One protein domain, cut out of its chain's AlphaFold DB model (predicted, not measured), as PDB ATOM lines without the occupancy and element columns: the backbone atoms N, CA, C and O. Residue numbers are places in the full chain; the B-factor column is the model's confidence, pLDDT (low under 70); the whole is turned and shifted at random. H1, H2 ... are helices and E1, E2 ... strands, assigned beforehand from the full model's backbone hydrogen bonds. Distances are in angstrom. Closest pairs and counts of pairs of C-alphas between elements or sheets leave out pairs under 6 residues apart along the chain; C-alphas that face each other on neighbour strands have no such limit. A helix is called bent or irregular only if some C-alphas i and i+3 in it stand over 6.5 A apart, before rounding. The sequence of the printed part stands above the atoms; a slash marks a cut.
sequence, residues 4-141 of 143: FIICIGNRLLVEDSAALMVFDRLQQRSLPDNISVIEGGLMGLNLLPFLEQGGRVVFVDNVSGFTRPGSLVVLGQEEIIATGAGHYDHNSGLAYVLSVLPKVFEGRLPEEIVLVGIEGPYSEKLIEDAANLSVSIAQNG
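AT A GLANCE: This is residues 4 to 141 of the 143 residues of the protein "Hydrogenase maturation protease" of uncultured bacterium (UniProt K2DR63). A twisted sheet of five strands stands between helices on both its faces: H1 and the long H5 cross at a steep tilt over one face, and H2 and H3 are on the other. H4 packs on both H2 and H3 and only grazes the sheet, with residues 93 to 98. The printed part has 138 residues with five named helices and five named strands, in the order E1 H1 E2 H2 E3 E4 H3 H4 E5 H5. The sheet is mixed, in the order E2 E1 E3 E5 E4, with E4 antiparallel to E5 and the other neighbours parallel. The class is mixed, and the whole is compact, with a radius of gyration of the C-alphas of 14.0 A and spans of 40 by 35 by 25 A.

IN THESE COORDINATES: E1, residues 4 to 8, begins at C-alpha 4 (-40.803, 52.016, -22.580). H1 is residues 18 to 27, E2 35 to 41, 18.3 A long, and H2 44 to 51. E3, residues 56 to 63, is 20.9 A long, and E4, 71 to 76, 17.0 A. H3 is residues 77 to 82; H4, 93 to 104, is 16.9 A long. E5, residues 112 to 119, spans 22.2 A. H5, residues 124 to 140, spans 24.2 A and ends at C-alpha 140 (-41.582, 63.059, -28.595). H2 and H4 are only just irregular: C-alphas 46 and 49 are 6.8 A apart, C-alphas 99 and 102 6.9 A.

HOW THE PARTS SIT: Within hydrogen-bond range are N 38 and O 5 of E2 and E1, 2.8 A, N 6 and O 58 of E1 and E3, 2.8 A, N 59 and O 114 of E3 and E5, 2.8 A, and N 117 and O 73 of E5 and E4, 2.8 A. E1, H1 and E2 form a strand-helix-strand unit, two parallel neighbour strands joined through a helix, with a right-handed crossover. E2, H2 and E3 form a split one, also right-handed, with E1 between its strands. H1 runs along the strands at a height over the sheet of 8.0 A. H5, on the same face, touches H1 with residues 127 to 131 alone, at a steep tilt of 64 degrees; the closest C-alphas, of Val 22 and Ala 131, are 5.5 A apart. On the opposite face, H2 lies over E1 and H3 stands up from the sheet. H4 touches H2, closest C-alphas Leu 45 and Val 97, 5.6 A, and H3, closest Ile 81 and Ala 95, 4.3 A. Every O i to N i+4 pair is within hydrogen-bond range in H1, H3 and H5; H4 has 6 of 8, and H2 1 of 4, beside 4 of 5 O i to N i+3 pairs.

THE WHOLE: The two C-alphas farthest apart, of Glu 106 and Ser 123, are 40.8 A apart. The printed part has no cut, and no link is long. Mean pLDDT of the printed part is 93.6; residues 86 to 87 and 89 to 91 are under 70.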
ATOM      1  N   PHE A   4     -41.806  52.972 -23.027       98.19
ATOM      2  CA  PHE A   4     -40.803  52.016 -22.580       98.19
ATOM      3  C   PHE A   4     -39.511  52.224 -23.351       98.19
ATOM      4  O   PHE A   4     -39.537  52.316 -24.576       98.19
ATOM      5  N   ILE A   5     -38.390  52.271 -22.639       98.69
ATOM      6  CA  ILE A   5     -37.058  52.121 -23.223       98.69
ATOM      7  C   ILE A   5     -36.565  50.736 -22.817       98.69
ATOM      8  O   ILE A   5     -36.422  50.469 -21.626       98.69
ATOM      9  N   ILE A   6     -36.357  49.848 -23.783       98.56
ATOM     10  CA  ILE A   6     -35.989  48.451 -23.548       98.56
ATOM     11  C   ILE A   6     -34.590  48.222 -24.111       98.56
ATOM     12  O   ILE A   6     -34.401  48.223 -25.324       98.56
ATOM     13  N   CYS A   7     -33.617  48.023 -23.229       98.56
ATOM     14  CA  CYS A   7     -32.223  47.808 -23.604       98.56
ATOM     15  C   CYS A   7     -31.922  46.310 -23.726       98.56
ATOM     16  O   CYS A   7     -32.043  45.575 -22.743       98.56
ATOM     17  N   ILE A   8     -31.548  45.865 -24.919       97.38
ATOM     18  CA  ILE A   8     -31.313  44.465 -25.294       97.38
ATOM     19  C   ILE A   8     -29.813  44.239 -25.428       97.38
ATOM     20  O   ILE A   8     -29.105  45.125 -25.882       97.38
ATOM     21  N   GLY A   9     -29.330  43.082 -24.988       94.50
ATOM     22  CA  GLY A   9     -27.923  42.720 -25.122       94.50
ATOM     23  C   GLY A   9     -27.451  41.763 -24.036       94.50
ATOM     24  O   GLY A   9     -28.226  41.291 -23.194       94.50
ATOM     25  N   ASN A  10     -26.151  41.497 -24.025       95.06
ATOM     26  CA  ASN A  10     -25.516  40.547 -23.125       95.06
ATOM     27  C   ASN A  10     -24.324  41.180 -22.400       95.06
ATOM     28  O   ASN A  10     -23.273  41.422 -22.990       95.06
ATOM     29  N   ARG A  11     -24.435  41.361 -21.074       93.12
ATOM     30  CA  ARG A  11     -23.354  41.928 -20.236       93.12
ATOM     31  C   ARG A  11     -22.049  41.122 -20.299       93.12
ATOM     32  O   ARG A  11     -20.997  41.660 -19.969       93.12
ATOM     33  N   LEU A  12     -22.118  39.839 -20.661       93.94
ATOM     34  CA  LEU A  12     -20.964  38.936 -20.709       93.94
ATOM     35  C   LEU A  12     -20.181  39.024 -22.023       93.94
ATOM     36  O   LEU A  12     -19.046  38.552 -22.075       93.94
ATOM     37  N   LEU A  13     -20.776  39.597 -23.071       93.50
ATOM     38  CA  LEU A  13     -20.153  39.754 -24.378       93.50
ATOM     39  C   LEU A  13     -19.867  41.232 -24.590       93.50
ATOM     40  O   LEU A  13     -20.781  42.054 -24.616       93.50
ATOM     41  N   VAL A  14     -18.583  41.580 -24.699       88.38
ATOM     42  CA  VAL A  14     -18.164  42.982 -24.777       88.38
ATOM     43  C   VAL A  14     -18.893  43.651 -25.927       88.38
ATOM     44  O   VAL A  14     -19.555  44.656 -25.680       88.38
ATOM     45  N   GLU A  15     -18.851  43.042 -27.112       87.75
ATOM     46  CA  GLU A  15     -19.460  43.457 -28.378       87.75
ATOM     47  C   GLU A  15     -20.980  43.675 -28.333       87.75
ATOM     48  O   GLU A  15     -21.505  44.372 -29.199       87.75
ATOM     49  N   ASP A  16     -21.661  43.142 -27.315       92.25
ATOM     50  CA  ASP A  16     -23.122  43.143 -27.157       92.25
ATOM     51  C   ASP A  16     -23.578  43.830 -25.850       92.25
ATOM     52  O   ASP A  16     -24.724  43.735 -25.417       92.25
ATOM     53  N   SER A  17     -22.661  44.521 -25.168       95.00
ATOM     54  CA  SER A  17     -22.936  45.133 -23.861       95.00
ATOM     55  C   SER A  17     -23.345  46.609 -23.932       95.00
ATOM     56  O   SER A  17     -23.756  47.178 -22.920       95.00
ATOM     57  N   ALA A  18     -23.256  47.251 -25.103       97.19
ATOM     58  CA  ALA A  18     -23.381  48.708 -25.231       97.19
ATOM     59  C   ALA A  18     -24.779  49.219 -24.855       97.19
ATOM     60  O   ALA A  18     -24.909  50.174 -24.090       97.19
ATOM     61  N   ALA A  19     -25.837  48.557 -25.315       97.81
ATOM     62  CA  ALA A  19     -27.202  48.893 -24.922       97.81
ATOM     63  C   ALA A  19     -27.446  48.729 -23.408       97.81
ATOM     64  O   ALA A  19     -28.206  49.496 -22.817       97.81
ATOM     65  N   LEU A  20     -26.757  47.804 -22.735       98.06
ATOM     66  CA  LEU A  20     -26.844  47.664 -21.277       98.06
ATOM     67  C   LEU A  20     -26.040  48.742 -20.533       98.06
ATOM     68  O   LEU A  20     -26.433  49.156 -19.445       98.06
ATOM     69  N   MET A  21     -24.997  49.303 -21.150       98.06
ATOM     70  CA  MET A  21     -24.376  50.542 -20.659       98.06
ATOM     71  C   MET A  21     -25.334  51.737 -20.790       98.06
ATOM     72  O   MET A  21     -25.358  52.603 -19.913       98.06
ATOM     73  N   VAL A  22     -26.161  51.783 -21.847       98.69
ATOM     74  CA  VAL A  22     -27.240  52.782 -21.980       98.69
ATOM     75  C   VAL A  22     -28.266  52.608 -20.863       98.69
ATOM     76  O   VAL A  22     -28.642  53.598 -20.235       98.69
ATOM     77  N   PHE A  23     -28.674  51.370 -20.566       98.75
ATOM     78  CA  PHE A  23     -29.548  51.076 -19.428       98.75
ATOM     79  C   PHE A  23     -28.971  51.641 -18.124       98.75
ATOM     80  O   PHE A  23     -29.633  52.444 -17.464       98.75
ATOM     81  N   ASP A  24     -27.722  51.303 -17.796       98.31
ATOM     82  CA  ASP A  24     -27.059  51.762 -16.570       98.31
ATOM     83  C   ASP A  24     -26.981  53.299 -16.508       98.31
ATOM     84  O   ASP A  24     -27.223  53.906 -15.460       98.31
ATOM     85  N   ARG A  25     -26.716  53.955 -17.647       98.31
ATOM     86  CA  ARG A  25     -26.700  55.421 -17.758       98.31
ATOM     87  C   ARG A  25     -28.076  56.038 -17.517       98.31
ATOM     88  O   ARG A  25     -28.158  57.097 -16.899       98.31
ATOM     89  N   LEU A  26     -29.145  55.416 -18.010       98.56
ATOM     90  CA  LEU A  26     -30.515  55.901 -17.835       98.56
ATOM     91  C   LEU A  26     -31.022  55.702 -16.401       98.56
ATOM     92  O   LEU A  26     -31.719  56.578 -15.897       98.56
ATOM     93  N   GLN A  27     -30.622  54.621 -15.721       98.06
ATOM     94  CA  GLN A  27     -30.967  54.378 -14.310       98.06
ATOM     95  C   GLN A  27     -30.429  55.461 -13.362       98.06
ATOM     96  O   GLN A  27     -30.969  55.670 -12.280       98.06
ATOM     97  N   GLN A  28     -29.379  56.179 -13.764       97.00
ATOM     98  CA  GLN A  28     -28.782  57.263 -12.978       97.00
ATOM     99  C   GLN A  28     -29.478  58.621 -13.178       97.00
ATOM    100  O   GLN A  28     -29.051  59.618 -12.593       97.00
ATOM    101  N   ARG A  29     -30.526  58.698 -14.009       96.44
ATOM    102  CA  ARG A  29     -31.194  59.954 -14.378       96.44
ATOM    103  C   ARG A  29     -32.574  60.073 -13.746       96.44
ATOM    104  O   ARG A  29     -33.297  59.096 -13.587       96.44
ATOM    105  N   SER A  30     -32.990  61.311 -13.495       96.56
ATOM    106  CA  SER A  30     -34.399  61.625 -13.264       96.56
ATOM    107  C   SER A  30     -35.127  61.684 -14.606       96.56
ATOM    108  O   SER A  30     -34.954  62.633 -15.370       96.56
ATOM    109  N   LEU A  31     -35.909  60.650 -14.905       96.94
ATOM    110  CA  LEU A  31     -36.752  60.579 -16.097       96.94
ATOM    111  C   LEU A  31     -38.193  60.993 -15.761       96.94
ATOM    112  O   LEU A  31     -38.601  60.882 -14.606       96.94
ATOM    113  N   PRO A  32     -38.978  61.463 -16.746       95.88
ATOM    114  CA  PRO A  32     -40.409  61.673 -16.555       95.88
ATOM    115  C   PRO A  32     -41.123  60.400 -16.091       95.88
ATOM    116  O   PRO A  32     -40.847  59.317 -16.607       95.88
ATOM    117  N   ASP A  33     -42.120  60.549 -15.216       94.81
ATOM    118  CA  ASP A  33     -42.878  59.437 -14.612       94.81
ATOM    119  C   ASP A  33     -43.542  58.495 -15.631       94.81
ATOM    120  O   ASP A  33     -43.870  57.348 -15.328       94.81
ATOM    121  N   ASN A  34     -43.774  58.972 -16.855       95.19
ATOM    122  CA  ASN A  34     -44.391  58.186 -17.916       95.19
ATOM    123  C   ASN A  34     -43.396  57.340 -18.729       95.19
ATOM    124  O   ASN A  34     -43.846  56.632 -19.632       95.19
ATOM    125  N   ILE A  35     -42.090  57.406 -18.444       97.81
ATOM    126  CA  ILE A  35     -41.047  56.614 -19.109       97.81
ATOM    127  C   ILE A  35     -40.535  55.542 -18.149       97.81
ATOM    128  O   ILE A  35     -40.013  55.840 -17.081       97.81
ATOM    129  N   SER A  36     -40.649  54.281 -18.551       97.69
ATOM    130  CA  SER A  36     -40.059  53.148 -17.840       97.69
ATOM    131  C   SER A  36     -38.867  52.607 -18.621       97.69
ATOM    132  O   SER A  36     -38.970  52.371 -19.823       97.69
ATOM    133  N   VAL A  37     -37.744  52.391 -17.941       98.44
ATOM    134  CA  VAL A  37     -36.535  51.808 -18.536       98.44
ATOM    135  C   VAL A  37     -36.416  50.360 -18.075       98.44
ATOM    136  O   VAL A  37     -36.480  50.087 -16.877       98.44
ATOM    137  N   ILE A  38     -36.269  49.438 -19.021       98.19
ATOM    138  CA  ILE A  38     -36.269  47.991 -18.802       98.19
ATOM    139  C   ILE A  38     -34.945  47.417 -19.307       98.19
ATOM    140  O   ILE A  38     -34.540  47.678 -20.440       98.19
ATOM    141  N   GLU A  39     -34.294  46.601 -18.479       97.75
ATOM    142  CA  GLU A  39     -33.201  45.734 -18.919       97.75
ATOM    143  C   GLU A  39     -33.819  44.512 -19.612       97.75
ATOM    144  O   GLU A  39     -34.324  43.601 -18.959       97.75
ATOM    145  N   GLY A  40     -33.858  44.540 -20.945       95.62
ATOM    146  CA  GLY A  40     -34.447  43.496 -21.784       95.62
ATOM    147  C   GLY A  40     -33.525  42.302 -22.020       95.62
ATOM    148  O   GLY A  40     -34.010  41.219 -22.343       95.62
ATOM    149  N   GLY A  41     -32.210  42.470 -21.846       93.00
ATOM    150  CA  GLY A  41     -31.227  41.389 -21.935       93.00
ATOM    151  C   GLY A  41     -31.413  40.528 -23.190       93.00
ATOM    152  O   GLY A  41     -31.466  41.046 -24.300       93.00
ATOM    153  N   LEU A  42     -31.598  39.217 -22.994       92.44
ATOM    154  CA  LEU A  42     -31.853  38.227 -24.052       92.44
ATOM    155  C   LEU A  42     -33.294  37.673 -24.014       92.44
ATOM    156  O   LEU A  42     -33.531  36.498 -24.286       92.44
ATOM    157  N   MET A  43     -34.277  38.488 -23.611       93.06
ATOM    158  CA  MET A  43     -35.641  38.024 -23.302       93.06
ATOM    159  C   MET A  43     -36.438  37.474 -24.500       93.06
ATOM    160  O   MET A  43     -37.338  36.656 -24.295       93.06
ATOM    161  N   GLY A  44     -36.152  37.902 -25.735       91.62
ATOM    162  CA  GLY A  44     -36.859  37.429 -26.932       91.62
ATOM    163  C   GLY A  44     -38.381  37.614 -26.832       91.62
ATOM    164  O   GLY A  44     -38.860  38.713 -26.569       91.62
ATOM    165  N   LEU A  45     -39.163  36.539 -26.995       92.62
ATOM    166  CA  LEU A  45     -40.633  36.591 -26.879       92.62
ATOM    167  C   LEU A  45     -41.131  37.026 -25.491       92.62
ATOM    168  O   LEU A  45     -42.250  37.519 -25.380       92.62
ATOM    169  N   ASN A  46     -40.306  36.932 -24.445       93.56
ATOM    170  CA  ASN A  46     -40.674  37.456 -23.127       93.56
ATOM    171  C   ASN A  46     -40.749  38.996 -23.100       93.56
ATOM    172  O   ASN A  46     -41.126  39.562 -22.078       93.56
ATOM    173  N   LEU A  47     -40.418  39.680 -24.202       95.00
ATOM    174  CA  LEU A  47     -40.640  41.115 -24.377       95.00
ATOM    175  C   LEU A  47     -42.105  41.470 -24.687       95.00
ATOM    176  O   LEU A  47     -42.502  42.616 -24.469       95.00
ATOM    177  N   LEU A  48     -42.916  40.514 -25.163       94.81
ATOM    178  CA  LEU A  48     -44.313  40.743 -25.559       94.81
ATOM    179  C   LEU A  48     -45.159  41.442 -24.475       94.81
ATOM    180  O   LEU A  48     -45.803  42.434 -24.817       94.81
ATOM    181  N   PRO A  49     -45.093  41.078 -23.175       93.31
ATOM    182  CA  PRO A  49     -45.891  41.738 -22.136       93.31
ATOM    183  C   PRO A  49     -45.615  43.242 -21.972       93.31
ATOM    184  O   PRO A  49     -46.434  43.973 -21.412       93.31
ATOM    185  N   PHE A  50     -44.458  43.741 -22.424       93.81
ATOM    186  CA  PHE A  50     -44.181  45.181 -22.448       93.81
ATOM    187  C   PHE A  50     -44.819  45.862 -23.660       93.81
ATOM    188  O   PHE A  50     -45.308  46.982 -23.546       93.81
ATOM    189  N   LEU A  51     -44.863  45.173 -24.802       94.69
ATOM    190  CA  LEU A  51     -45.476  45.664 -26.039       94.69
ATOM    191  C   LEU A  51     -47.005  45.708 -25.930       94.69
ATOM    192  O   LEU A  51     -47.639  46.643 -26.413       94.69
ATOM    193  N   GLU A  52     -47.598  44.748 -25.226       93.19
ATOM    194  CA  GLU A  52     -49.046  44.660 -24.984       93.19
ATOM    195  C   GLU A  52     -49.603  45.827 -24.146       93.19
ATOM    196  O   GLU A  52     -50.806  46.088 -24.155       93.19
ATOM    197  N   GLN A  53     -48.743  46.566 -23.436       90.69
ATOM    198  CA  GLN A  53     -49.145  47.731 -22.637       90.69
ATOM    199  C   GLN A  53     -49.423  48.986 -23.488       90.69
ATOM    200  O   GLN A  53     -49.942  49.974 -22.960       90.69
ATOM    201  N   GLY A  54     -49.107  48.953 -24.787       87.06
ATOM    202  CA  GLY A  54     -49.317  50.059 -25.717       87.06
ATOM    203  C   GLY A  54     -48.397  51.261 -25.464       87.06
ATOM    204  O   GLY A  54     -47.372  51.167 -24.790       87.06
ATOM    205  N   GLY A  55     -48.767  52.420 -26.018       93.38
ATOM    206  CA  GLY A  55     -47.958  53.638 -25.936       93.38
ATOM    207  C   GLY A  55     -46.760  53.590 -26.882       93.38
ATOM    208  O   GLY A  55     -46.915  53.155 -28.018       93.38
ATOM    209  N   ARG A  56     -45.579  54.035 -26.449       96.44
ATOM    210  CA  ARG A  56     -44.373  54.051 -27.295       96.44
ATOM    211  C   ARG A  56     -43.305  53.104 -26.773       96.44
ATOM    212  O   ARG A  56     -43.022  53.099 -25.577       96.44
ATOM    213  N   VAL A  57     -42.663  52.364 -27.666       98.00
ATOM    214  CA  VAL A  57     -41.562  51.464 -27.319       98.00
ATOM    215  C   VAL A  57     -40.314  51.861 -28.090       98.00
ATOM    216  O   VAL A  57     -40.321  51.938 -29.315       98.00
ATOM    217  N   VAL A  58     -39.235  52.099 -27.354       98.62
ATOM    218  CA  VAL A  58     -37.904  52.350 -27.894       98.62
ATOM    219  C   VAL A  58     -37.007  51.198 -27.479       98.62
ATOM    220  O   VAL A  58     -36.636  51.078 -26.313       98.62
ATOM    221  N   PHE A  59     -36.657  50.344 -28.426       98.62
ATOM    222  CA  PHE A  59     -35.586  49.384 -28.242       98.62
ATOM    223  C   PHE A  59     -34.236  50.085 -28.345       98.62
ATOM    224  O   PHE A  59     -34.062  51.010 -29.140       98.62
ATOM    225  N   VAL A  60     -33.279  49.632 -27.549       98.75
ATOM    226  CA  VAL A  60     -31.865  49.978 -27.679       98.75
ATOM    227  C   VAL A  60     -31.117  48.670 -27.822       98.75
ATOM    228  O   VAL A  60     -31.260  47.814 -26.951       98.75
ATOM    229  N   ASP A  61     -30.368  48.507 -28.905       97.38
ATOM    230  CA  ASP A  61     -29.686  47.250 -29.214       97.38
ATOM    231  C   ASP A  61     -28.348  47.511 -29.906       97.38
ATOM    232  O   ASP A  61     -28.151  48.545 -30.558       97.38
ATOM    233  N   ASN A  62     -27.431  46.566 -29.779       95.50
ATOM    234  CA  ASN A  62     -26.211  46.533 -30.563       95.50
ATOM    235  C   ASN A  62     -26.550  46.043 -31.977       95.50
ATOM    236  O   ASN A  62     -27.247  45.051 -32.165       95.50
ATOM    237  N   VAL A  63     -26.062  46.746 -33.000       94.06
ATOM    238  CA  VAL A  63     -26.325  46.395 -34.404       94.06
ATOM    239  C   VAL A  63     -25.028  46.312 -35.200       94.06
ATOM    240  O   VAL A  63     -24.008  46.885 -34.816       94.06
ATOM    241  N   SER A  64     -25.076  45.585 -36.316       91.94
ATOM    242  CA  SER A  64     -23.935  45.404 -37.212       91.94
ATOM    243  C   SER A  64     -24.359  45.540 -38.670       91.94
ATOM    244  O   SER A  64     -25.246  44.823 -39.131       91.94
ATOM    245  N   GLY A  65     -23.678  46.404 -39.417       92.75
ATOM    246  CA  GLY A  65     -23.891  46.627 -40.846       92.75
ATOM    247  C   GLY A  65     -25.066  47.545 -41.185       92.75
ATOM    248  O   GLY A  65     -25.468  47.589 -42.347       92.75
ATOM    249  N   PHE A  66     -25.612  48.279 -40.212       93.75
ATOM    250  CA  PHE A  66     -26.742  49.192 -40.431       93.75
ATOM    251  C   PHE A  66     -26.296  50.638 -40.642       93.75
ATOM    252  O   PHE A  66     -27.009  51.431 -41.255       93.75
ATOM    253  N   THR A  67     -25.114  50.998 -40.147       96.06
ATOM    254  CA  THR A  67     -24.523  52.323 -40.345       96.06
ATOM    255  C   THR A  67     -22.994  52.247 -40.292       96.06
ATOM    256  O   THR A  67     -22.399  51.172 -40.265       96.06
ATOM    257  N   ARG A  68     -22.317  53.398 -40.336       97.19
ATOM    258  CA  ARG A  68     -20.858  53.458 -40.200       97.19
ATOM    259  C   ARG A  68     -20.423  53.107 -38.766       97.19
ATOM    260  O   ARG A  68     -21.117  53.498 -37.825       97.19
ATOM    261  N   PRO A  69     -19.237  52.499 -38.579       97.12
ATOM    262  CA  PRO A  69     -18.708  52.188 -37.256       97.12
ATOM    263  C   PRO A  69     -18.692  53.390 -36.302       97.12
ATOM    264  O   PRO A  69     -18.320  54.502 -36.700       97.12
ATOM    265  N   GLY A  70     -19.071  53.161 -35.044       97.25
ATOM    266  CA  GLY A  70     -19.099  54.179 -33.991       97.25
ATOM    267  C   GLY A  70     -20.191  55.229 -34.171       97.25
ATOM    268  O   GLY A  70     -19.980  56.405 -33.865       97.25
ATOM    269  N   SER A  71     -21.342  54.828 -34.707       98.00
ATOM    270  CA  SER A  71     -22.496  55.707 -34.887       98.00
ATOM    271  C   SER A  71     -23.807  55.019 -34.508       98.00
ATOM    272  O   SER A  71     -23.831  53.831 -34.193       98.00
ATOM    273  N   LEU A  72     -24.886  55.800 -34.475       98.44
ATOM    274  CA  LEU A  72     -26.226  55.313 -34.173       98.44
ATOM    275  C   LEU A  72     -27.045  55.216 -35.454       98.44
ATOM    276  O   LEU A  72     -26.882  56.030 -36.367       98.44
ATOM    277  N   VAL A  73     -27.959  54.257 -35.482       97.94
ATOM    278  CA  VAL A  73     -29.025  54.153 -36.478       97.94
ATOM    279  C   VAL A  73     -30.369  54.176 -35.762       97.94
ATOM    280  O   VAL A  73     -30.484  53.727 -34.622       97.94
ATOM    281  N   VAL A  74     -31.388  54.714 -36.423       98.25
ATOM    282  CA  VAL A  74     -32.768  54.664 -35.945       98.25
ATOM    283  C   VAL A  74     -33.585  53.923 -36.984       98.25
ATOM    284  O   VAL A  74     -33.584  54.332 -38.141       98.25
ATOM    285  N   LEU A  75     -34.242  52.843 -36.572       97.31
ATOM    286  CA  LEU A  75     -35.089  52.025 -37.437       97.31
ATOM    287  C   LEU A  75     -36.512  52.004 -36.889       97.31
ATOM    288  O   LEU A  75     -36.721  51.734 -35.703       97.31
ATOM    289  N   GLY A  76     -37.489  52.255 -37.749       97.12
ATOM    290  CA  GLY A  76     -38.899  52.063 -37.439       97.12
ATOM    291  C   GLY A  76     -39.300  50.587 -37.464       97.12
ATOM    292  O   GLY A  76     -38.585  49.723 -37.974       97.12
ATOM    293  N   GLN A  77     -40.491  50.290 -36.947       95.25
ATOM    294  CA  GLN A  77     -41.035  48.931 -36.858       95.25
ATOM    295  C   GLN A  77     -40.925  48.115 -38.160       95.25
ATOM    296  O   GLN A  77     -40.503  46.960 -38.127       95.25
ATOM    297  N   GLU A  78     -41.316  48.694 -39.297       93.88
ATOM    298  CA  GLU A  78     -41.300  48.000 -40.592       93.88
ATOM    299  C   GLU A  78     -39.872  47.675 -41.050       93.88
ATOM    300  O   GLU A  78     -39.620  46.575 -41.543       93.88
ATOM    301  N   GLU A  79     -38.929  48.592 -40.818       94.69
ATOM    302  CA  GLU A  79     -37.510  48.401 -41.128       94.69
ATOM    303  C   GLU A  79     -36.913  47.280 -40.273       94.69
ATOM    304  O   GLU A  79     -36.197  46.430 -40.800       94.69
ATOM    305  N   ILE A  80     -37.270  47.211 -38.982       94.38
ATOM    306  CA  ILE A  80     -36.846  46.123 -38.089       94.38
ATOM    307  C   ILE A  80     -37.386  44.781 -38.593       94.38
ATOM    308  O   ILE A  80     -36.626  43.821 -38.713       94.38
ATOM    309  N   ILE A  81     -38.678  44.693 -38.924       92.56
ATOM    310  CA  ILE A  81     -39.296  43.449 -39.420       92.56
ATOM    311  C   ILE A  81     -38.640  42.994 -40.733       92.56
ATOM    312  O   ILE A  81     -38.397  41.798 -40.914       92.56
ATOM    313  N   ALA A  82     -38.302  43.929 -41.624       90.62
ATOM    314  CA  ALA A  82     -37.669  43.626 -42.907       90.62
ATOM    315  C   ALA A  82     -36.303  42.929 -42.762       90.62
ATOM    316  O   ALA A  82     -35.929  42.150 -43.642       90.62
ATOM    317  N   THR A  83     -35.593  43.124 -41.642       88.50
ATOM    318  CA  THR A  83     -34.302  42.454 -41.382       88.50
ATOM    319  C   THR A  83     -34.414  40.930 -41.275       88.50
ATOM    320  O   THR A  83     -33.454  40.228 -41.578       88.50
ATOM    321  N   GLY A  84     -35.588  40.398 -40.909       82.31
ATOM    322  CA  GLY A  84     -35.811  38.955 -40.776       82.31
ATOM    323  C   GLY A  84     -36.071  38.221 -42.097       82.31
ATOM    324  O   GLY A  84     -36.164  36.997 -42.098       82.31
ATOM    325  N   ALA A  85     -36.242  38.938 -43.217       71.69
ATOM    326  CA  ALA A  85     -36.433  38.389 -44.570       71.69
ATOM    327  C   ALA A  85     -37.462  37.231 -44.706       71.69
ATOM    328  O   ALA A  85     -37.393  36.435 -45.641       71.69
ATOM    329  N   GLY A  86     -38.424  37.112 -43.781       64.38
ATOM    330  CA  GLY A  86     -39.418  36.032 -43.759       64.38
ATOM    331  C   GLY A  86     -38.902  34.660 -43.299       64.38
ATOM    332  O   GLY A  86     -39.685  33.708 -43.300       64.38
ATOM    333  N   HIS A  87     -37.638  34.541 -42.881       66.31
ATOM    334  CA  HIS A  87     -37.076  33.316 -42.312       66.31
ATOM    335  C   HIS A  87     -36.630  33.573 -40.875       66.31
ATOM    336  O   HIS A  87     -35.572  34.145 -40.640       66.31
ATOM    337  N   TYR A  88     -37.465  33.158 -39.921       74.94
ATOM    338  CA  TYR A  88     -37.229  33.425 -38.510       74.94
ATOM    339  C   TYR A  88     -36.669  32.195 -37.798       74.94
ATOM    340  O   TYR A  88     -37.378  31.211 -37.584       74.94
ATOM    341  N   ASP A  89     -35.398  32.261 -37.435       67.88
ATOM    342  CA  ASP A  89     -34.697  31.295 -36.602       67.88
ATOM    343  C   ASP A  89     -34.338  31.899 -35.230       67.88
ATOM    344  O   ASP A  89     -34.773  32.993 -34.862       67.88
ATOM    345  N   HIS A  90     -33.524  31.184 -34.455       60.38
ATOM    346  CA  HIS A  90     -33.044  31.652 -33.153       60.38
ATOM    347  C   HIS A  90     -32.305  33.003 -33.182       60.38
ATOM    348  O   HIS A  90     -32.299  33.698 -32.169       60.38
ATOM    349  N   ASN A  91     -31.723  33.396 -34.319       60.00
ATOM    350  CA  ASN A  91     -30.949  34.630 -34.470       60.00
ATOM    351  C   ASN A  91     -31.789  35.801 -34.978       60.00
ATOM    352  O   ASN A  91     -31.281  36.902 -35.164       60.00
ATOM    353  N   SER A  92     -33.084  35.589 -35.197       74.56
ATOM    354  CA  SER A  92     -33.944  36.594 -35.819       74.56
ATOM    355  C   SER A  92     -34.380  37.723 -34.882       74.56
ATOM    356  O   SER A  92     -35.013  38.680 -35.328       74.56
ATOM    357  N   GLY A  93     -34.047  37.620 -33.589       87.12
ATOM    358  CA  GLY A  93     -34.107  38.720 -32.625       87.12
ATOM    359  C   GLY A  93     -35.435  39.485 -32.617       87.12
ATOM    360  O   GLY A  93     -36.521  38.897 -32.586       87.12
ATOM    361  N   LEU A  94     -35.345  40.818 -32.653       93.62
ATOM    362  CA  LEU A  94     -36.503  41.715 -32.643       93.62
ATOM    363  C   LEU A  94     -37.437  41.531 -33.843       93.62
ATOM    364  O   LEU A  94     -38.652  41.642 -33.676       93.62
ATOM    365  N   ALA A  95     -36.913  41.211 -35.030       93.50
ATOM    366  CA  ALA A  95     -37.744  41.008 -36.217       93.50
ATOM    367  C   ALA A  95     -38.763  39.882 -35.988       93.50
ATOM    368  O   ALA A  95     -39.944  40.031 -36.316       93.50
ATOM    369  N   TYR A  96     -38.339  38.791 -35.342       92.88
ATOM    370  CA  TYR A  96     -39.245  37.703 -34.989       92.88
ATOM    371  C   TYR A  96     -40.300  38.144 -33.970       92.88
ATOM    372  O   TYR A  96     -41.491  37.949 -34.222       92.88
ATOM    373  N   VAL A  97     -39.893  38.799 -32.875       94.06
ATOM    374  CA  VAL A  97     -40.813  39.298 -31.831       94.06
ATOM    375  C   VAL A  97     -41.902  40.186 -32.438       94.06
ATOM    376  O   VAL A  97     -43.091  39.961 -32.203       94.06
ATOM    377  N   LEU A  98     -41.514  41.149 -33.276       94.50
ATOM    378  CA  LEU A  98     -42.442  42.091 -33.906       94.50
ATOM    379  C   LEU A  98     -43.330  41.434 -34.970       94.50
ATOM    380  O   LEU A  98     -44.480  41.837 -35.132       94.50
ATOM    381  N   SER A  99     -42.845  40.394 -35.656       92.56
ATOM    382  CA  SER A  99     -43.654  39.619 -36.609       92.56
ATOM    383  C   SER A  99     -44.709  38.728 -35.934       92.56
ATOM    384  O   SER A  99     -45.727  38.389 -36.547       92.56
ATOM    385  N   VAL A 100     -44.458  38.318 -34.684       92.50
ATOM    386  CA  VAL A 100     -45.343  37.455 -33.890       92.50
ATOM    387  C   VAL A 100     -46.369  38.274 -33.117       92.50
ATOM    388  O   VAL A 100     -47.515  37.843 -33.037       92.50
ATOM    389  N   LEU A 101     -45.996  39.453 -32.609       93.38
ATOM    390  CA  LEU A 101     -46.859  40.334 -31.814       93.38
ATOM    391  C   LEU A 101     -48.307  40.460 -32.349       93.38
ATOM    392  O   LEU A 101     -49.226  40.129 -31.601       93.38
ATOM    393  N   PRO A 102     -48.562  40.830 -33.624       91.81
ATOM    394  CA  PRO A 102     -49.932  40.974 -34.132       91.81
ATOM    395  C   PRO A 102     -50.690  39.645 -34.299       91.81
ATOM    396  O   PRO A 102     -51.884  39.656 -34.579       91.81
ATOM    397  N   LYS A 103     -50.015  38.493 -34.174       91.88
ATOM    398  CA  LYS A 103     -50.623  37.152 -34.270       91.88
ATOM    399  C   LYS A 103     -51.059  36.601 -32.917       91.88
ATOM    400  O   LYS A 103     -51.858  35.673 -32.880       91.88
ATOM    401  N   VAL A 104     -50.481  37.111 -31.831       92.00
ATOM    402  CA  VAL A 104     -50.698  36.600 -30.468       92.00
ATOM    403  C   VAL A 104     -51.415  37.600 -29.567       92.00
ATOM    404  O   VAL A 104     -51.837  37.232 -28.476       92.00
ATOM    405  N   PHE A 105     -51.587  38.842 -30.025       92.19
ATOM    406  CA  PHE A 105     -52.249  39.898 -29.278       92.19
ATOM    407  C   PHE A 105     -53.243  40.666 -30.154       92.19
ATOM    408  O   PHE A 105     -52.868  41.297 -31.140       92.19
ATOM    409  N   GLU A 106     -54.517  40.635 -29.761       86.69
ATOM    410  CA  GLU A 106     -55.627  41.317 -30.450       86.69
ATOM    411  C   GLU A 106     -55.932  42.712 -29.866       86.69
ATOM    412  O   GLU A 106     -56.854  43.398 -30.309       86.69
ATOM    413  N   GLY A 107     -55.187  43.134 -28.837       86.88
ATOM    414  CA  GLY A 107     -55.367  44.427 -28.187       86.88
ATOM    415  C   GLY A 107     -54.718  45.592 -28.940       86.88
ATOM    416  O   GLY A 107     -54.283  45.490 -30.087       86.88
ATOM    417  N   ARG A 108     -54.635  46.745 -28.270       87.31
ATOM    418  CA  ARG A 108     -53.990  47.935 -28.832       87.31
ATOM    419  C   ARG A 108     -52.471  47.771 -28.811       87.31
ATOM    420  O   ARG A 108     -51.857  47.853 -27.753       87.31
ATOM    421  N   LEU A 109     -51.890  47.589 -29.993       91.12
ATOM    422  CA  LEU A 109     -50.443  47.607 -30.206       91.12
ATOM    423  C   LEU A 109     -49.825  48.961 -29.805       91.12
ATOM    424  O   LEU A 109     -50.549  49.965 -29.726       91.12
ATOM    425  N   PRO A 110     -48.499  49.020 -29.561       94.19
ATOM    426  CA  PRO A 110     -47.803  50.289 -29.403       94.19
ATOM    427  C   PRO A 110     -48.100  51.230 -30.576       94.19
ATOM    428  O   PRO A 110     -48.153  50.813 -31.728       94.19
ATOM    429  N   GLU A 111     -48.297  52.507 -30.265       94.06
ATOM    430  CA  GLU A 111     -48.487  53.584 -31.242       94.06
ATOM    431  C   GLU A 111     -47.245  53.780 -32.109       94.06
ATOM    432  O   GLU A 111     -47.348  54.215 -33.252       94.06
ATOM    433  N   GLU A 112     -46.076  53.485 -31.547       96.31
ATOM    434  CA  GLU A 112     -44.796  53.655 -32.211       96.31
ATOM    435  C   GLU A 112     -43.774  52.690 -31.602       96.31
ATOM    436  O   GLU A 112     -43.625  52.613 -30.377       96.31
ATOM    437  N   ILE A 113     -43.083  51.950 -32.472       97.62
ATOM    438  CA  ILE A 113     -41.973  51.065 -32.123       97.62
ATOM    439  C   ILE A 113     -40.755  51.510 -32.922       97.62
ATOM    440  O   ILE A 113     -40.805  51.574 -34.152       97.62
ATOM    441  N   VAL A 114     -39.670  51.790 -32.208       98.25
ATOM    442  CA  VAL A 114     -38.410  52.273 -32.776       98.25
ATOM    443  C   VAL A 114     -37.255  51.484 -32.183       98.25
ATOM    444  O   VAL A 114     -37.280  51.152 -31.001       98.25
ATOM    445  N   LEU A 115     -36.225  51.223 -32.979       98.38
ATOM    446  CA  LEU A 115     -34.930  50.736 -32.525       98.38
ATOM    447  C   LEU A 115     -33.894  51.854 -32.651       98.38
ATOM    448  O   LEU A 115     -33.673  52.376 -33.739       98.38
ATOM    449  N   VAL A 116     -33.233  52.178 -31.543       98.69
ATOM    450  CA  VAL A 116     -31.957  52.898 -31.518       98.69
ATOM    451  C   VAL A 116     -30.843  51.855 -31.550       98.69
ATOM    452  O   VAL A 116     -30.526  51.239 -30.533       98.69
ATOM    453  N   GLY A 117     -30.280  51.633 -32.733       98.00
ATOM    454  CA  GLY A 117     -29.181  50.698 -32.946       98.00
ATOM    455  C   GLY A 117     -27.824  51.358 -32.710       98.00
ATOM    456  O   GLY A 117     -27.572  52.458 -33.208       98.00
ATOM    457  N   ILE A 118     -26.942  50.684 -31.976       98.31
ATOM    458  CA  ILE A 118     -25.574  51.126 -31.687       98.31
ATOM    459  C   ILE A 118     -24.598  50.309 -32.537       98.31
ATOM    460  O   ILE A 118     -24.418  49.116 -32.303       98.31
ATOM    461  N   GLU A 119     -23.941  50.952 -33.504       97.12
ATOM    462  CA  GLU A 119     -22.928  50.313 -34.349       97.12
ATOM    463  C   GLU A 119     -21.541  50.457 -33.706       97.12
ATOM    464  O   GLU A 119     -21.057  51.567 -33.452       97.12
ATOM    465  N   GLY A 120     -20.882  49.325 -33.450       93.62
ATOM    466  CA  GLY A 120     -19.545  49.292 -32.856       93.62
ATOM    467  C   GLY A 120     -18.464  49.937 -33.744       93.62
ATOM    468  O   GLY A 120     -18.632  50.033 -34.958       93.62
ATOM    469  N   PRO A 121     -17.327  50.377 -33.172       95.44
ATOM    470  CA  PRO A 121     -17.004  50.391 -31.745       95.44
ATOM    471  C   PRO A 121     -17.711  51.540 -31.004       95.44
ATOM    472  O   PRO A 121     -17.797  52.655 -31.513       95.44
ATOM    473  N   TYR A 122     -18.174  51.301 -29.777       92.81
ATOM    474  CA  TYR A 122     -18.848  52.313 -28.953       92.81
ATOM    475  C   TYR A 122     -17.886  52.983 -27.969       92.81
ATOM    476  O   TYR A 122     -16.993  52.364 -27.397       92.81
ATOM    477  N   SER A 123     -18.093  54.286 -27.778       96.62
ATOM    478  CA  SER A 123     -17.402  55.121 -26.793       96.62
ATOM    479  C   SER A 123     -18.393  55.609 -25.740       96.62
ATOM    480  O   SER A 123     -19.593  55.635 -26.002       96.62
ATOM    481  N   GLU A 124     -17.904  56.097 -24.598       97.31
ATOM    482  CA  GLU A 124     -18.740  56.744 -23.570       97.31
ATOM    483  C   GLU A 124     -19.668  57.822 -24.141       97.31
ATOM    484  O   GLU A 124     -20.831  57.931 -23.750       97.31
ATOM    485  N   LYS A 125     -19.172  58.597 -25.117       98.00
ATOM    486  CA  LYS A 125     -19.978  59.601 -25.811       98.00
ATOM    487  C   LYS A 125     -21.102  58.958 -26.628       98.00
ATOM    488  O   LYS A 125     -22.213  59.465 -26.606       98.00
ATOM    489  N   LEU A 126     -20.833  57.857 -27.330       98.25
ATOM    490  CA  LEU A 126     -21.851  57.172 -28.131       98.25
ATOM    491  C   LEU A 126     -22.954  56.568 -27.249       98.25
ATOM    492  O   LEU A 126     -24.126  56.666 -27.598       98.25
ATOM    493  N   ILE A 127     -22.587  56.006 -26.091       98.50
ATOM    494  CA  ILE A 127     -23.546  55.516 -25.085       98.50
ATOM    495  C   ILE A 127     -24.417  56.665 -24.565       98.50
ATOM    496  O   ILE A 127     -25.637  56.538 -24.465       98.50
ATOM    497  N   GLU A 128     -23.805  57.810 -24.265       98.62
ATOM    498  CA  GLU A 128     -24.519  59.007 -23.816       98.62
ATOM    499  C   GLU A 128     -25.467  59.557 -24.895       98.62
ATOM    500  O   GLU A 128     -26.620  59.880 -24.603       98.62
ATOM    501  N   ASP A 129     -25.011  59.617 -26.148       98.62
ATOM    502  CA  ASP A 129     -25.818  60.042 -27.294       98.62
ATOM    503  C   ASP A 129     -27.015  59.095 -27.504       98.62
ATOM    504  O   ASP A 129     -28.134  59.568 -27.712       98.62
ATOM    505  N   ALA A 130     -26.811  57.778 -27.380       98.69
ATOM    506  CA  ALA A 130     -27.879  56.783 -27.474       98.69
ATOM    507  C   ALA A 130     -28.910  56.963 -26.355       98.69
ATOM    508  O   ALA A 130     -30.102  57.036 -26.637       98.69
ATOM    509  N   ALA A 131     -28.469  57.137 -25.104       98.75
ATOM    510  CA  ALA A 131     -29.361  57.400 -23.975       98.75
ATOM    511  C   ALA A 131     -30.220  58.659 -24.195       98.75
ATOM    512  O   ALA A 131     -31.434  58.642 -23.976       98.75
ATOM    513  N   ASN A 132     -29.606  59.748 -24.668       98.50
ATOM    514  CA  ASN A 132     -30.306  61.000 -24.965       98.50
ATOM    515  C   ASN A 132     -31.321  60.832 -26.101       98.50
ATOM    516  O   ASN A 132     -32.461  61.291 -25.988       98.50
ATOM    517  N   LEU A 133     -30.928  60.137 -27.168       98.62
ATOM    518  CA  LEU A 133     -31.794  59.856 -28.305       98.62
ATOM    519  C   LEU A 133     -32.987  58.985 -27.898       98.62
ATOM    520  O   LEU A 133     -34.124  59.324 -28.226       98.62
ATOM    521  N   SER A 134     -32.761  57.924 -27.118       98.62
ATOM    522  CA  SER A 134     -33.825  57.040 -26.637       98.62
ATOM    523  C   SER A 134     -34.847  57.775 -25.772       98.62
ATOM    524  O   SER A 134     -36.048  57.570 -25.945       98.62
ATOM    525  N   VAL A 135     -34.402  58.671 -24.882       98.31
ATOM    526  CA  VAL A 135     -35.309  59.509 -24.077       98.31
ATOM    527  C   VAL A 135     -36.088  60.480 -24.958       98.31
ATOM    528  O   VAL A 135     -37.305  60.591 -24.802       98.31
ATOM    529  N   SER A 136     -35.420  61.142 -25.907       97.69
ATOM    530  CA  SER A 136     -36.077  62.071 -26.832       97.69
ATOM    531  C   SER A 136     -37.176  61.380 -27.639       97.69
ATOM    532  O   SER A 136     -38.307  61.868 -27.677       97.69
ATOM    533  N   ILE A 137     -36.890  60.204 -28.210       97.81
ATOM    534  CA  ILE A 137     -37.877  59.416 -28.959       97.81
ATOM    535  C   ILE A 137     -38.993  58.957 -28.018       97.81
ATOM    536  O   ILE A 137     -40.166  59.144 -28.329       97.81
ATOM    537  N   ALA A 138     -38.674  58.440 -26.827       97.25
ATOM    538  CA  ALA A 138     -39.683  58.011 -25.858       97.25
ATOM    539  C   ALA A 138     -40.666  59.143 -25.488       97.25
ATOM    540  O   ALA A 138     -41.866  58.884 -25.345       97.25
ATOM    541  N   GLN A 139     -40.196  60.393 -25.400       95.44
ATOM    542  CA  GLN A 139     -41.018  61.578 -25.128       95.44
ATOM    543  C   GLN A 139     -41.793  62.059 -26.360       95.44
ATOM    544  O   GLN A 139     -43.012  62.235 -26.302       95.44
ATOM    545  N   ASN A 140     -41.107  62.230 -27.486       94.69
ATOM    546  CA  ASN A 140     -41.582  63.059 -28.595       94.69
ATOM    547  C   ASN A 140     -41.925  62.260 -29.862       94.69
ATOM    548  O   ASN A 140     -42.694  62.737 -30.695       94.69
ATOM    549  N   GLY A 141     -41.441  61.023 -29.968       92.50
ATOM    550  CA  GLY A 141     -41.527  60.178 -31.160       92.50
ATOM    551  C   GLY A 141     -40.364  60.407 -32.111       92.50
ATOM    552  O   GLY A 141     -39.481  61.216 -31.835       92.50
TER     553      GLY A 141